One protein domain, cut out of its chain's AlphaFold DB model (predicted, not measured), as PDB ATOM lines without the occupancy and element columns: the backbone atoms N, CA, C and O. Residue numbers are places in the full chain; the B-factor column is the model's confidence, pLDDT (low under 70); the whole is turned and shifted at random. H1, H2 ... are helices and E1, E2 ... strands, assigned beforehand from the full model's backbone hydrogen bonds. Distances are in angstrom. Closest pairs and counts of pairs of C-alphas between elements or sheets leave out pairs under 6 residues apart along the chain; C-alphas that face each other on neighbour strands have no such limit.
ATOM      1  N   SER A  15     -21.790   8.901  15.535       87.62
ATOM      2  CA  SER A  15     -23.156   9.433  15.601       87.62
ATOM      3  C   SER A  15     -23.844   9.197  16.947       87.62
ATOM      4  O   SER A  15     -24.664  10.019  17.353       87.62
ATOM      5  N   SER A  16     -23.489   8.135  17.676       92.06
ATOM      6  CA  SER A  16     -23.956   7.931  19.051       92.06
ATOM      7  C   SER A  16     -23.431   9.003  20.002       92.06
ATOM      8  O   SER A  16     -24.213   9.527  20.795       92.06
ATOM      9  N   ILE A  17     -22.157   9.393  19.874       91.94
ATOM     10  CA  ILE A  17     -21.541  10.423  20.726       91.94
ATOM     11  C   ILE A  17     -22.326  11.734  20.606       91.94
ATOM     12  O   ILE A  17     -22.703  12.325  21.616       91.94
ATOM     13  N   PHE A  18     -22.659  12.153  19.380       90.31
ATOM     14  CA  PHE A  18     -23.464  13.356  19.149       90.31
ATOM     15  C   PHE A  18     -24.904  13.227  19.650       90.31
ATOM     16  O   PHE A  18     -25.430  14.179  20.225       90.31
ATOM     17  N   LEU A  19     -25.549  12.070  19.458       92.06
ATOM     18  CA  LEU A  19     -26.895  11.822  19.987       92.06
ATOM     19  C   LEU A  19     -26.920  11.921  21.516       92.06
ATOM     20  O   LEU A  19     -27.809  12.558  22.078       92.06
ATOM     21  N   ARG A  20     -25.931  11.331  22.194       94.62
ATOM     22  CA  ARG A  20     -25.793  11.422  23.653       94.62
ATOM     23  C   ARG A  20     -25.479  12.842  24.091       94.62
ATOM     24  O   ARG A  20     -26.137  13.331  24.997       94.62
ATOM     25  N   ALA A  21     -24.536  13.515  23.435       93.62
ATOM     26  CA  ALA A  21     -24.209  14.907  23.727       93.62
ATOM     27  C   ALA A  21     -25.448  15.806  23.621       93.62
ATOM     28  O   ALA A  21     -25.726  16.572  24.537       93.62
ATOM     29  N   ALA A  22     -26.239  15.672  22.556       92.00
ATOM     30  CA  ALA A  22     -27.476  16.425  22.396       92.00
ATOM     31  C   ALA A  22     -28.482  16.108  23.514       92.00
ATOM     32  O   ALA A  22     -28.961  17.019  24.190       92.00
ATOM     33  N   SER A  23     -28.739  14.820  23.760       93.50
ATOM     34  CA  SER A  23     -29.695  14.367  24.774       93.50
ATOM     35  C   SER A  23     -29.320  14.805  26.192       93.50
ATOM     36  O   SER A  23     -30.195  15.234  26.938       93.50
ATOM     37  N   LEU A  24     -28.040  14.713  26.568       94.38
ATOM     38  CA  LEU A  24     -27.538  15.104  27.892       94.38
ATOM     39  C   LEU A  24     -27.645  16.613  28.142       94.38
ATOM     40  O   LEU A  24     -27.652  17.043  29.288       94.38
ATOM     41  N   ASN A  25     -27.750  17.410  27.077       93.00
ATOM     42  CA  ASN A  25     -27.927  18.860  27.146       93.00
ATOM     43  C   ASN A  25     -29.368  19.284  26.804       93.00
ATOM     44  O   ASN A  25     -29.600  20.428  26.427       93.00
ATOM     45  N   GLY A  26     -30.336  18.364  26.892       90.81
ATOM     46  CA  GLY A  26     -31.760  18.666  26.713       90.81
ATOM     47  C   GLY A  26     -32.189  18.980  25.275       90.81
ATOM     48  O   GLY A  26     -33.339  19.346  25.051       90.81
ATOM     49  N   LEU A  27     -31.311  18.811  24.283       89.06
ATOM     50  CA  LEU A  27     -31.643  19.088  22.889       89.06
ATOM     51  C   LEU A  27     -32.527  17.974  22.322       89.06
ATOM     52  O   LEU A  27     -32.147  16.804  22.296       89.06
ATOM     53  N   GLU A  28     -33.694  18.339  21.794       83.81
ATOM     54  CA  GLU A  28     -34.615  17.370  21.182       83.81
ATOM     55  C   GLU A  28     -34.073  16.762  19.886       83.81
ATOM     56  O   GLU A  28     -34.394  15.627  19.531       83.81
ATOM     57  N   LYS A  29     -33.273  17.538  19.148       82.50
ATOM     58  CA  LYS A  29     -32.737  17.149  17.845       82.50
ATOM     59  C   LYS A  29     -31.249  17.442  17.800       82.50
ATOM     60  O   LYS A  29     -30.829  18.594  17.873       82.50
ATOM     61  N   VAL A  30     -30.464  16.401  17.545       85.44
ATOM     62  CA  VAL A  30     -29.004  16.478  17.379       85.44
ATOM     63  C   VAL A  30     -28.554  17.500  16.335       85.44
ATOM     64  O   VAL A  30     -27.491  18.085  16.476       85.44
ATOM     65  N   ARG A  31     -29.375  17.805  15.320       80.75
ATOM     66  CA  ARG A  31     -29.054  18.848  14.332       80.75
ATOM     67  C   ARG A  31     -28.759  20.210  14.969       80.75
ATOM     68  O   ARG A  31     -27.925  20.926  14.439       80.75
ATOM     69  N   TYR A  32     -29.391  20.548  16.097       82.00
ATOM     70  CA  TYR A  32     -29.130  21.810  16.796       82.00
ATOM     71  C   TYR A  32     -27.719  21.846  17.388       82.00
ATOM     72  O   TYR A  32     -27.088  22.894  17.399       82.00
ATOM     73  N   LEU A  33     -27.187  20.686  17.782       82.31
ATOM     74  CA  LEU A  33     -25.791  20.535  18.184       82.31
ATOM     75  C   LEU A  33     -24.830  20.655  16.991       82.31
ATOM     76  O   LEU A  33     -23.686  21.042  17.166       82.31
ATOM     77  N   LEU A  34     -25.261  20.299  15.780       76.44
ATOM     78  CA  LEU A  34     -24.394  20.255  14.594       76.44
ATOM     79  C   LEU A  34     -24.404  21.545  13.767       76.44
ATOM     80  O   LEU A  34     -23.536  21.727  12.916       76.44
ATOM     81  N   GLN A  35     -25.350  22.445  14.036       72.06
ATOM     82  CA  GLN A  35     -25.487  23.750  13.382       72.06
ATOM     83  C   GLN A  35     -24.493  24.810  13.891       72.06
ATOM     84  O   GLN A  35     -24.609  25.975  13.514       72.06
ATOM     85  N   PHE A  36     -23.497  24.440  14.708       63.34
ATOM     86  CA  PHE A  36     -22.394  25.350  15.023       63.34
ATOM     87  C   PHE A  36     -21.701  25.788  13.734       63.34
ATOM     88  O   PHE A  36     -21.198  24.953  12.987       63.34
ATOM     89  N   LYS A  37     -21.666  27.098  13.491       57.59
ATOM     90  CA  LYS A  37     -20.803  27.686  12.467       57.59
ATOM     91  C   LYS A  37     -19.364  27.596  12.960       57.59
ATOM     92  O   LYS A  37     -19.100  27.873  14.132       57.59
ATOM     93  N   ASP A  38     -18.445  27.187  12.091       52.22
ATOM     94  CA  ASP A  38     -17.025  27.289  12.420       52.22
ATOM     95  C   ASP A  38     -16.612  28.769  12.586       52.22
ATOM     96  O   ASP A  38     -17.375  29.693  12.292       52.22
ATOM     97  N   LYS A  39     -15.377  29.009  13.043       50.62
ATOM     98  CA  LYS A  39     -14.792  30.358  13.180       50.62
ATOM     99  C   LYS A  39     -14.798  31.191  11.886       50.62
ATOM    100  O   LYS A  39     -14.616  32.399  11.951       50.62
ATOM    101  N   ASN A  40     -15.012  30.557  10.733       53.53
ATOM    102  CA  ASN A  40     -15.072  31.186   9.417       53.53
ATOM    103  C   ASN A  40     -16.525  31.372   8.929       53.53
ATOM    104  O   ASN A  40     -16.749  31.687   7.762       53.53
ATOM    105  N   GLY A  41     -17.524  31.148   9.791       54.53
ATOM    106  CA  GLY A  41     -18.940  31.311   9.466       54.53
ATOM    107  C   GLY A  41     -19.519  30.213   8.570       54.53
ATOM    108  O   GLY A  41     -20.667  30.333   8.133       54.53
ATOM    109  N   LYS A  42     -18.767  29.139   8.290       50.72
ATOM    110  CA  LYS A  42     -19.218  28.049   7.424       50.72
ATOM    111  C   LYS A  42     -20.078  27.084   8.238       50.72
ATOM    112  O   LYS A  42     -19.643  26.565   9.263       50.72
ATOM    113  N   GLU A  43     -21.306  26.838   7.779       52.91
ATOM    114  CA  GLU A  43     -22.138  25.752   8.305       52.91
ATOM    115  C   GLU A  43     -21.491  24.417   7.905       52.91
ATOM    116  O   GLU A  43     -21.448  24.107   6.708       52.91
ATOM    117  N   PRO A  44     -20.968  23.610   8.844       51.56
ATOM    118  CA  PRO A  44     -20.147  22.464   8.470       51.56
ATOM    119  C   PRO A  44     -20.990  21.312   7.906       51.56
ATOM    120  O   PRO A  44     -20.461  20.429   7.231       51.56
ATOM    121  N   LEU A  45     -22.312  21.331   8.125       50.97
ATOM    122  CA  LEU A  45     -23.225  20.282   7.694       50.97
ATOM    123  C   LEU A  45     -24.612  20.822   7.302       50.97
ATOM    124  O   LEU A  45     -25.502  20.973   8.132       50.97
ATOM    125  N   LYS A  46     -24.855  20.953   5.990       49.75
ATOM    126  CA  LYS A  46     -26.217  20.836   5.425       49.75
ATOM    127  C   LYS A  46     -26.731  19.379   5.422       49.75
ATOM    128  O   LYS A  46     -27.853  19.133   4.994       49.75
ATOM    129  N   GLN A  47     -25.921  18.401   5.850       54.00
ATOM    130  CA  GLN A  47     -26.250  16.967   5.827       54.00
ATOM    131  C   GLN A  47     -26.301  16.404   7.253       54.00
ATOM    132  O   GLN A  47     -25.430  16.696   8.061       54.00
ATOM    133  N   GLY A  48     -27.344  15.632   7.571       62.88
ATOM    134  CA  GLY A  48     -27.566  15.077   8.909       62.88
ATOM    135  C   GLY A  48     -26.507  14.062   9.355       62.88
ATOM    136  O   GLY A  48     -25.538  13.784   8.650       62.88
ATOM    137  N   LEU A  49     -26.723  13.486  10.539       69.38
ATOM    138  CA  LEU A  49     -25.924  12.368  11.043       69.38
ATOM    139  C   LEU A  49     -25.822  11.244  10.000       69.38
ATOM    140  O   LEU A  49     -26.806  10.878   9.359       69.38
ATOM    141  N   SER A  50     -24.624  10.682   9.883       68.62
ATOM    142  CA  SER A  50     -24.293   9.552   9.017       68.62
ATOM    143  C   SER A  50     -23.585   8.494   9.862       68.62
ATOM    144  O   SER A  50     -22.886   8.857  10.811       68.62
ATOM    145  N   PRO A  51     -23.706   7.191   9.558       58.34
ATOM    146  CA  PRO A  51     -22.928   6.175  10.266       58.34
ATOM    147  C   PRO A  51     -21.432   6.437  10.145       58.34
ATOM    148  O   PRO A  51     -20.672   6.211  11.077       58.34
ATOM    149  N   SER A  52     -21.048   6.994   9.009       56.53
ATOM    150  CA  SER A  52     -19.702   7.337   8.637       56.53
ATOM    151  C   SER A  52     -19.581   8.843   8.446       56.53
ATOM    152  O   SER A  52     -20.168   9.451   7.544       56.53
ATOM    153  N   TRP A  53     -18.837   9.470   9.342       63.53
ATOM    154  CA  TRP A  53     -18.516  10.881   9.218       63.53
ATOM    155  C   TRP A  53     -17.505  11.054   8.088       63.53
ATOM    156  O   TRP A  53     -16.564  10.285   7.959       63.53
ATOM    157  N   ARG A  54     -17.746  12.028   7.206       56.97
ATOM    158  CA  ARG A  54     -17.034  12.162   5.921       56.97
ATOM    159  C   ARG A  54     -15.532  12.422   6.055       56.97
ATOM    160  O   ARG A  54     -14.797  12.179   5.108       56.97
ATOM    161  N   SER A  55     -15.110  12.967   7.189       66.88
ATOM    162  CA  SER A  55     -13.744  13.407   7.455       66.88
ATOM    163  C   SER A  55     -13.466  13.261   8.956       66.88
ATOM    164  O   SER A  55     -14.228  13.813   9.761       66.88
ATOM    165  N   PRO A  56     -12.400  12.541   9.349       73.06
ATOM    166  CA  PRO A  56     -11.920  12.511  10.729       73.06
ATOM    167  C   PRO A  56     -11.561  13.903  11.246       73.06
ATOM    168  O   PRO A  56     -11.795  14.211  12.406       73.06
ATOM    169  N   GLU A  57     -11.052  14.772  10.375       75.81
ATOM    170  CA  GLU A  57     -10.663  16.142  10.707       75.81
ATOM    171  C   GLU A  57     -11.890  16.971  11.113       75.81
ATOM    172  O   GLU A  57     -11.854  17.687  12.113       75.81
ATOM    173  N   LEU A  58     -13.005  16.816  10.388       76.12
ATOM    174  CA  LEU A  58     -14.278  17.436  10.745       76.12
ATOM    175  C   LEU A  58     -14.837  16.861  12.050       76.12
ATOM    176  O   LEU A  58     -15.297  17.609  12.904       76.12
ATOM    177  N   PHE A  59     -14.797  15.540  12.230       81.12
ATOM    178  CA  PHE A  59     -15.236  14.934  13.486       81.12
ATOM    179  C   PHE A  59     -14.436  15.470  14.683       81.12
ATOM    180  O   PHE A  59     -15.027  15.929  15.661       81.12
ATOM    181  N   ASN A  60     -13.108  15.496  14.571       81.06
ATOM    182  CA  ASN A  60     -12.213  15.992  15.612       81.06
ATOM    183  C   ASN A  60     -12.430  17.485  15.892       81.06
ATOM    184  O   ASN A  60     -12.414  17.895  17.050       81.06
ATOM    185  N   SER A  61     -12.690  18.303  14.865       79.94
ATOM    186  CA  SER A  61     -12.982  19.726  15.072       79.94
ATOM    187  C   SER A  61     -14.270  19.938  15.872       79.94
ATOM    188  O   SER A  61     -14.291  20.780  16.771       79.94
ATOM    189  N   TYR A  62     -15.308  19.131  15.633       82.31
ATOM    190  CA  TYR A  62     -16.522  19.139  16.450       82.31
ATOM    191  C   TYR A  62     -16.264  18.662  17.880       82.31
ATOM    192  O   TYR A  62     -16.757  19.290  18.812       82.31
ATOM    193  N   MET A  63     -15.500  17.584  18.079       86.00
ATOM    194  CA  MET A  63     -15.155  17.109  19.428       86.00
ATOM    195  C   MET A  63     -14.438  18.194  20.228       86.00
ATOM    196  O   MET A  63     -14.862  18.512  21.339       86.00
ATOM    197  N   ASN A  64     -13.472  18.871  19.607       85.19
ATOM    198  CA  ASN A  64     -12.775  20.004  20.209       85.19
ATOM    199  C   ASN A  64     -13.726  21.174  20.514       85.19
ATOM    200  O   ASN A  64     -13.729  21.684  21.632       85.19
ATOM    201  N   ALA A  65     -14.580  21.576  19.566       82.94
ATOM    202  CA  ALA A  65     -15.523  22.686  19.752       82.94
ATOM    203  C   ALA A  65     -16.588  22.406  20.831       82.94
ATOM    204  O   ALA A  65     -17.014  23.307  21.560       82.94
ATOM    205  N   LEU A  66     -17.017  21.149  20.953       85.62
ATOM    206  CA  LEU A  66     -17.943  20.693  21.990       85.62
ATOM    207  C   LEU A  66     -17.238  20.434  23.332       85.62
ATOM    208  O   LEU A  66     -17.907  20.294  24.359       85.62
ATOM    209  N   GLY A  67     -15.902  20.416  23.337       88.06
ATOM    210  CA  GLY A  67     -15.068  20.124  24.496       88.06
ATOM    211  C   GLY A  67     -15.162  18.670  24.954       88.06
ATOM    212  O   GLY A  67     -15.053  18.425  26.155       88.06
ATOM    213  N   ILE A  68     -15.433  17.740  24.034       90.19
ATOM    214  CA  ILE A  68     -15.502  16.296  24.279       90.19
ATOM    215  C   ILE A  68     -14.115  15.703  24.029       90.19
ATOM    216  O   ILE A  68     -13.596  15.786  22.919       90.19
ATOM    217  N   THR A  69     -13.536  15.078  25.051       89.44
ATOM    218  CA  THR A  69     -12.258  14.370  24.932       89.44
ATOM    219  C   THR A  69     -12.494  12.960  24.399       89.44
ATOM    220  O   THR A  69     -13.338  12.229  24.922       89.44
ATOM    221  N   LEU A  70     -11.749  12.578  23.363       84.94
ATOM    222  CA  LEU A  70     -11.765  11.225  22.813       84.94
ATOM    223  C   LEU A  70     -10.715  10.363  23.536       84.94
ATOM    224  O   LEU A  70      -9.562  10.787  23.618       84.94
ATOM    225  N   PRO A  71     -11.081   9.176  24.047       81.81
ATOM    226  CA  PRO A  71     -10.110   8.164  24.446       81.81
ATOM    227  C   PRO A  71      -9.232   7.729  23.267       81.81
ATOM    228  O   PRO A  71      -9.634   7.836  22.103       81.81
ATOM    229  N   GLU A  72      -8.065   7.169  23.573       75.56
ATOM    230  CA  GLU A  72      -7.249   6.463  22.585       75.56
ATOM    231  C   GLU A  72      -8.070   5.333  21.927       75.56
ATOM    232  O   GLU A  72      -8.899   4.690  22.575       75.56
ATOM    233  N   GLY A  73      -7.926   5.154  20.611       68.00
ATOM    234  CA  GLY A  73      -8.720   4.194  19.828       68.00
ATOM    235  C   GLY A  73     -10.121   4.678  19.396       68.00
ATOM    236  O   GLY A  73     -10.847   4.013  18.645       68.00
ATOM    237  N   VAL A  74     -10.567   5.859  19.850       72.19
ATOM    238  CA  VAL A  74     -11.832   6.450  19.385       72.19
ATOM    239  C   VAL A  74     -11.574   7.385  18.213       72.19
ATOM    240  O   VAL A  74     -11.309   8.570  18.380       72.19
ATOM    241  N   SER A  75     -11.734   6.864  16.999       66.00
ATOM    242  CA  SER A  75     -11.726   7.662  15.771       66.00
ATOM    243  C   SER A  75     -13.074   7.628  15.045       66.00
ATOM    244  O   SER A  75     -13.856   6.675  15.149       66.00
ATOM    245  N   ALA A  76     -13.362   8.693  14.290       64.69
ATOM    246  CA  ALA A  76     -14.377   8.625  13.250       64.69
ATOM    247  C   ALA A  76     -13.858   7.845  12.045       64.69
ATOM    248  O   ALA A  76     -12.676   7.897  11.712       64.69
ATOM    249  N   TYR A  77     -14.783   7.190  11.346       64.56
ATOM    250  CA  TYR A  77     -14.499   6.538  10.076       64.56
ATOM    251  C   TYR A  77     -13.828   7.521   9.109       64.56
ATOM    252  O   TYR A  77     -14.398   8.564   8.787       64.56
ATOM    253  N   ARG A  78     -12.634   7.193   8.608       57.69
ATOM    254  CA  ARG A  78     -12.010   7.967   7.528       57.69
ATOM    255  C   ARG A  78     -12.614   7.541   6.199       57.69
ATOM    256  O   ARG A  78     -12.532   6.368   5.852       57.69
ATOM    257  N   GLN A  79     -13.218   8.478   5.465       58.06
ATOM    258  CA  GLN A  79     -13.674   8.221   4.101       58.06
ATOM    259  C   GLN A  79     -12.513   8.431   3.123       58.06
ATOM    260  O   GLN A  79     -11.987   9.538   3.026       58.06
ATOM    261  N   VAL A  80     -12.164   7.404   2.351       57.28
ATOM    262  CA  VAL A  80     -11.190   7.512   1.253       57.28
ATOM    263  C   VAL A  80     -11.914   7.284  -0.078       57.28
ATOM    264  O   VAL A  80     -12.814   6.445  -0.162       57.28
ATOM    265  N   LYS A  81     -11.576   8.069  -1.109       53.47
ATOM    266  CA  LYS A  81     -11.974   7.781  -2.497       53.47
ATOM    267  C   LYS A  81     -10.933   6.835  -3.093       53.47
ATOM    268  O   LYS A  81      -9.774   7.225  -3.181       53.47
ATOM    269  N   THR A  82     -11.332   5.636  -3.504       51.81
ATOM    270  CA  THR A  82     -10.496   4.790  -4.368       51.81
ATOM    271  C   THR A  82     -10.798   5.065  -5.845       51.81
ATOM    272  O   THR A  82     -11.756   5.771  -6.178       51.81
ATOM    273  N   ILE A  83      -9.944   4.524  -6.718       48.25
ATOM    274  CA  ILE A  83      -9.852   4.777  -8.167       48.25
ATOM    275  C   ILE A  83     -11.182   4.468  -8.905       48.25
ATOM    276  O   ILE A  83     -11.440   5.026  -9.965       48.25
ATOM    277  N   GLU A  84     -12.088   3.688  -8.296       49.72
ATOM    278  CA  GLU A  84     -13.359   3.217  -8.884       49.72
ATOM    279  C   GLU A  84     -14.639   3.832  -8.265       49.72
ATOM    280  O   GLU A  84     -15.716   3.247  -8.327       49.72
ATOM    281  N   CYS A  85     -14.573   5.007  -7.627       49.09
ATOM    282  CA  CYS A  85     -15.726   5.667  -6.969       49.09
ATOM    283  C   CYS A  85     -16.329   4.940  -5.743       49.09
ATOM    284  O   CYS A  85     -17.277   5.457  -5.136       49.09
ATOM    285  N   ILE A  86     -15.773   3.806  -5.308       49.78
ATOM    286  CA  ILE A  86     -16.180   3.140  -4.066       49.78
ATOM    287  C   ILE A  86     -15.621   3.940  -2.886       49.78
ATOM    288  O   ILE A  86     -14.413   4.077  -2.700       49.78
ATOM    289  N   LYS A  87     -16.506   4.517  -2.069       52.59
ATOM    290  CA  LYS A  87     -16.091   5.158  -0.816       52.59
ATOM    291  C   LYS A  87     -15.755   4.051   0.170       52.59
ATOM    292  O   LYS A  87     -16.565   3.150   0.341       52.59
ATOM    293  N   VAL A  88     -14.610   4.125   0.827       53.09
ATOM    294  CA  VAL A  88     -14.193   3.130   1.819       53.09
ATOM    295  C   VAL A  88     -14.093   3.799   3.184       53.09
ATOM    296  O   VAL A  88     -13.635   4.939   3.272       53.09
ATOM    297  N   TYR A  89     -14.560   3.119   4.226       58.66
ATOM    298  CA  TYR A  89     -14.530   3.570   5.612       58.66
ATOM    299  C   TYR A  89     -13.560   2.726   6.425       58.66
ATOM    300  O   TYR A  89     -13.604   1.497   6.350       58.66
ATOM    301  N   PHE A  90     -12.714   3.411   7.192       47.28
ATOM    302  CA  PHE A  90     -11.664   2.805   8.001       47.28
ATOM    303  C   PHE A  90     -12.108   2.589   9.451       47.28
ATOM    304  O   PHE A  90     -12.546   3.542  10.101       47.28
ATOM    305  N   THR A  91     -11.961   1.370   9.966       53.88
ATOM    306  CA  THR A  91     -11.885   1.106  11.412       53.88
ATOM    307  C   THR A  91     -10.519   0.511  11.706       53.88
ATOM    308  O   THR A  91     -10.363  -0.676  11.455       53.88
ATOM    309  N   GLU A  92      -9.583   1.348  12.166       53.06
ATOM    310  CA  GLU A  92      -8.184   1.113  12.615       53.06
ATOM    311  C   GLU A  92      -7.259   0.206  11.778       53.06
ATOM    312  O   GLU A  92      -6.104   0.574  11.627       53.06
ATOM    313  N   ASP A  93      -7.768  -0.844  11.128       53.19
ATOM    314  CA  ASP A  93      -7.077  -1.749  10.199       53.19
ATOM    315  C   ASP A  93      -7.957  -2.230   9.018       53.19
ATOM    316  O   ASP A  93      -7.475  -2.899   8.103       53.19
ATOM    317  N   LEU A  94      -9.264  -1.922   9.005       60.41
ATOM    318  CA  LEU A  94     -10.219  -2.511   8.054       60.41
ATOM    319  C   LEU A  94     -10.800  -1.490   7.071       60.41
ATOM    320  O   LEU A  94     -11.339  -0.456   7.466       60.41
ATOM    321  N   TYR A  95     -10.753  -1.831   5.782       64.81
ATOM    322  CA  TYR A  95     -11.247  -1.030   4.663       64.81
ATOM    323  C   TYR A  95     -12.604  -1.550   4.180       64.81
ATOM    324  O   TYR A  95     -12.684  -2.550   3.471       64.81
ATOM    325  N   LEU A  96     -13.687  -0.860   4.547       72.44
ATOM    326  CA  LEU A  96     -15.049  -1.301   4.246       72.44
ATOM    327  C   LEU A  96     -15.772  -0.403   3.225       72.44
ATOM    328  O   LEU A  96     -15.895   0.800   3.470       72.44
ATOM    329  N   PRO A  97     -16.323  -0.944   2.119       73.06
ATOM    330  CA  PRO A  97     -17.101  -0.166   1.155       73.06
ATOM    331  C   PRO A  97     -18.294   0.552   1.794       73.06
ATOM    332  O   PRO A  97     -19.011   0.004   2.624       73.06
ATOM    333  N   SER A  98     -18.616   1.760   1.344       72.12
ATOM    334  CA  SER A  98     -19.719   2.539   1.906       72.12
ATOM    335  C   SER A  98     -21.071   1.880   1.719       72.12
ATOM    336  O   SER A  98     -21.991   2.124   2.493       72.12
ATOM    337  N   LEU A  99     -21.190   1.040   0.688       75.94
ATOM    338  CA  LEU A  99     -22.408   0.311   0.373       75.94
ATOM    339  C   LEU A  99     -22.818  -0.654   1.493       75.94
ATOM    340  O   LEU A  99     -24.015  -0.903   1.658       75.94
ATOM    341  N   ILE A 100     -21.858  -1.151   2.281       78.38
ATOM    342  CA  ILE A 100     -22.139  -2.072   3.383       78.38
ATOM    343  C   ILE A 100     -22.525  -1.359   4.681       78.38
ATOM    344  O   ILE A 100     -22.853  -2.029   5.652       78.38
ATOM    345  N   TYR A 101     -22.558  -0.024   4.707       79.69
ATOM    346  CA  TYR A 101     -23.059   0.746   5.846       79.69
ATOM    347  C   TYR A 101     -24.557   1.054   5.697       79.69
ATOM    348  O   TYR A 101     -25.078   1.284   4.603       79.69
TER     349      TYR A 101
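AT A GLANCE: This is residues 15 to 101 of the 214 residues of an uncharacterized protein of Janthinobacterium sp. (strain Marseille) (UniProt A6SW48). What does the domain look like? A small sheet of three strands, E1, E2 and E3, makes one end of the longest axis, and a loose group of three helices, H1, H2 and H3, makes the other. The long loop of residues 35 to 55 joins H2 to H3. What is it made of? The printed part has 87 residues, with named elements in the order H1, H2, H3, E1, E2, E3; the class is mixed, with under half of the residues in named elements. The whole is compact, with a radius of gyration of the C-alphas of 13.9 A, and spans 40 by 28 by 23 A.

HOW THE PARTS SIT: How do the strands pair? E1, residues 78 to 81, E2, residues 87 to 91, and E3, residues 94 to 97, form a meander of two hairpins, each strand the antiparallel neighbour of the one before. N 80 and O 88 are 3.0 A apart, and N 89 and O 96 are 2.8 A apart, within hydrogen-bond range. Where is H3, residues 56 to 66? It is only just not on the sheet, with 4 pairs of C-alphas within 10 A; its closest C-alpha pair with E1 is Pro 56 and Arg 78, 5.6 A. What of the other helices? H1, residues 15 to 24, is near H3 and only just touches H2, residues 31 to 34, with 3 pairs of C-alphas within 8 A, the closest being Ala 22 and Leu 33 at 6.1 A. Every O i to N i+4 pair in H1 and H3 is within hydrogen-bond range; H2 is too short for one.

IN THESE COORDINATES: Where do the elements begin and end? H1 starts at C-alpha 15, (-23.156, 9.433, 15.601), and E3 ends at C-alpha 97, (-17.101, -0.166, 1.155). How long are the longer ones? From first to last C-alpha, H3 measures 15.2 A, H1 14.2 A and E2 13.6 A.

THE WHOLE: How far does it reach? The two C-alphas farthest apart, of Gly 26 and Ile 83, are 43.5 A apart, and the printed part has no cut. Which links are long? H2 to H3 and H3 to E1. Where is confidence low? The model's pLDDT is under 70 at residues 36 to 55, 73 and 75 to 95.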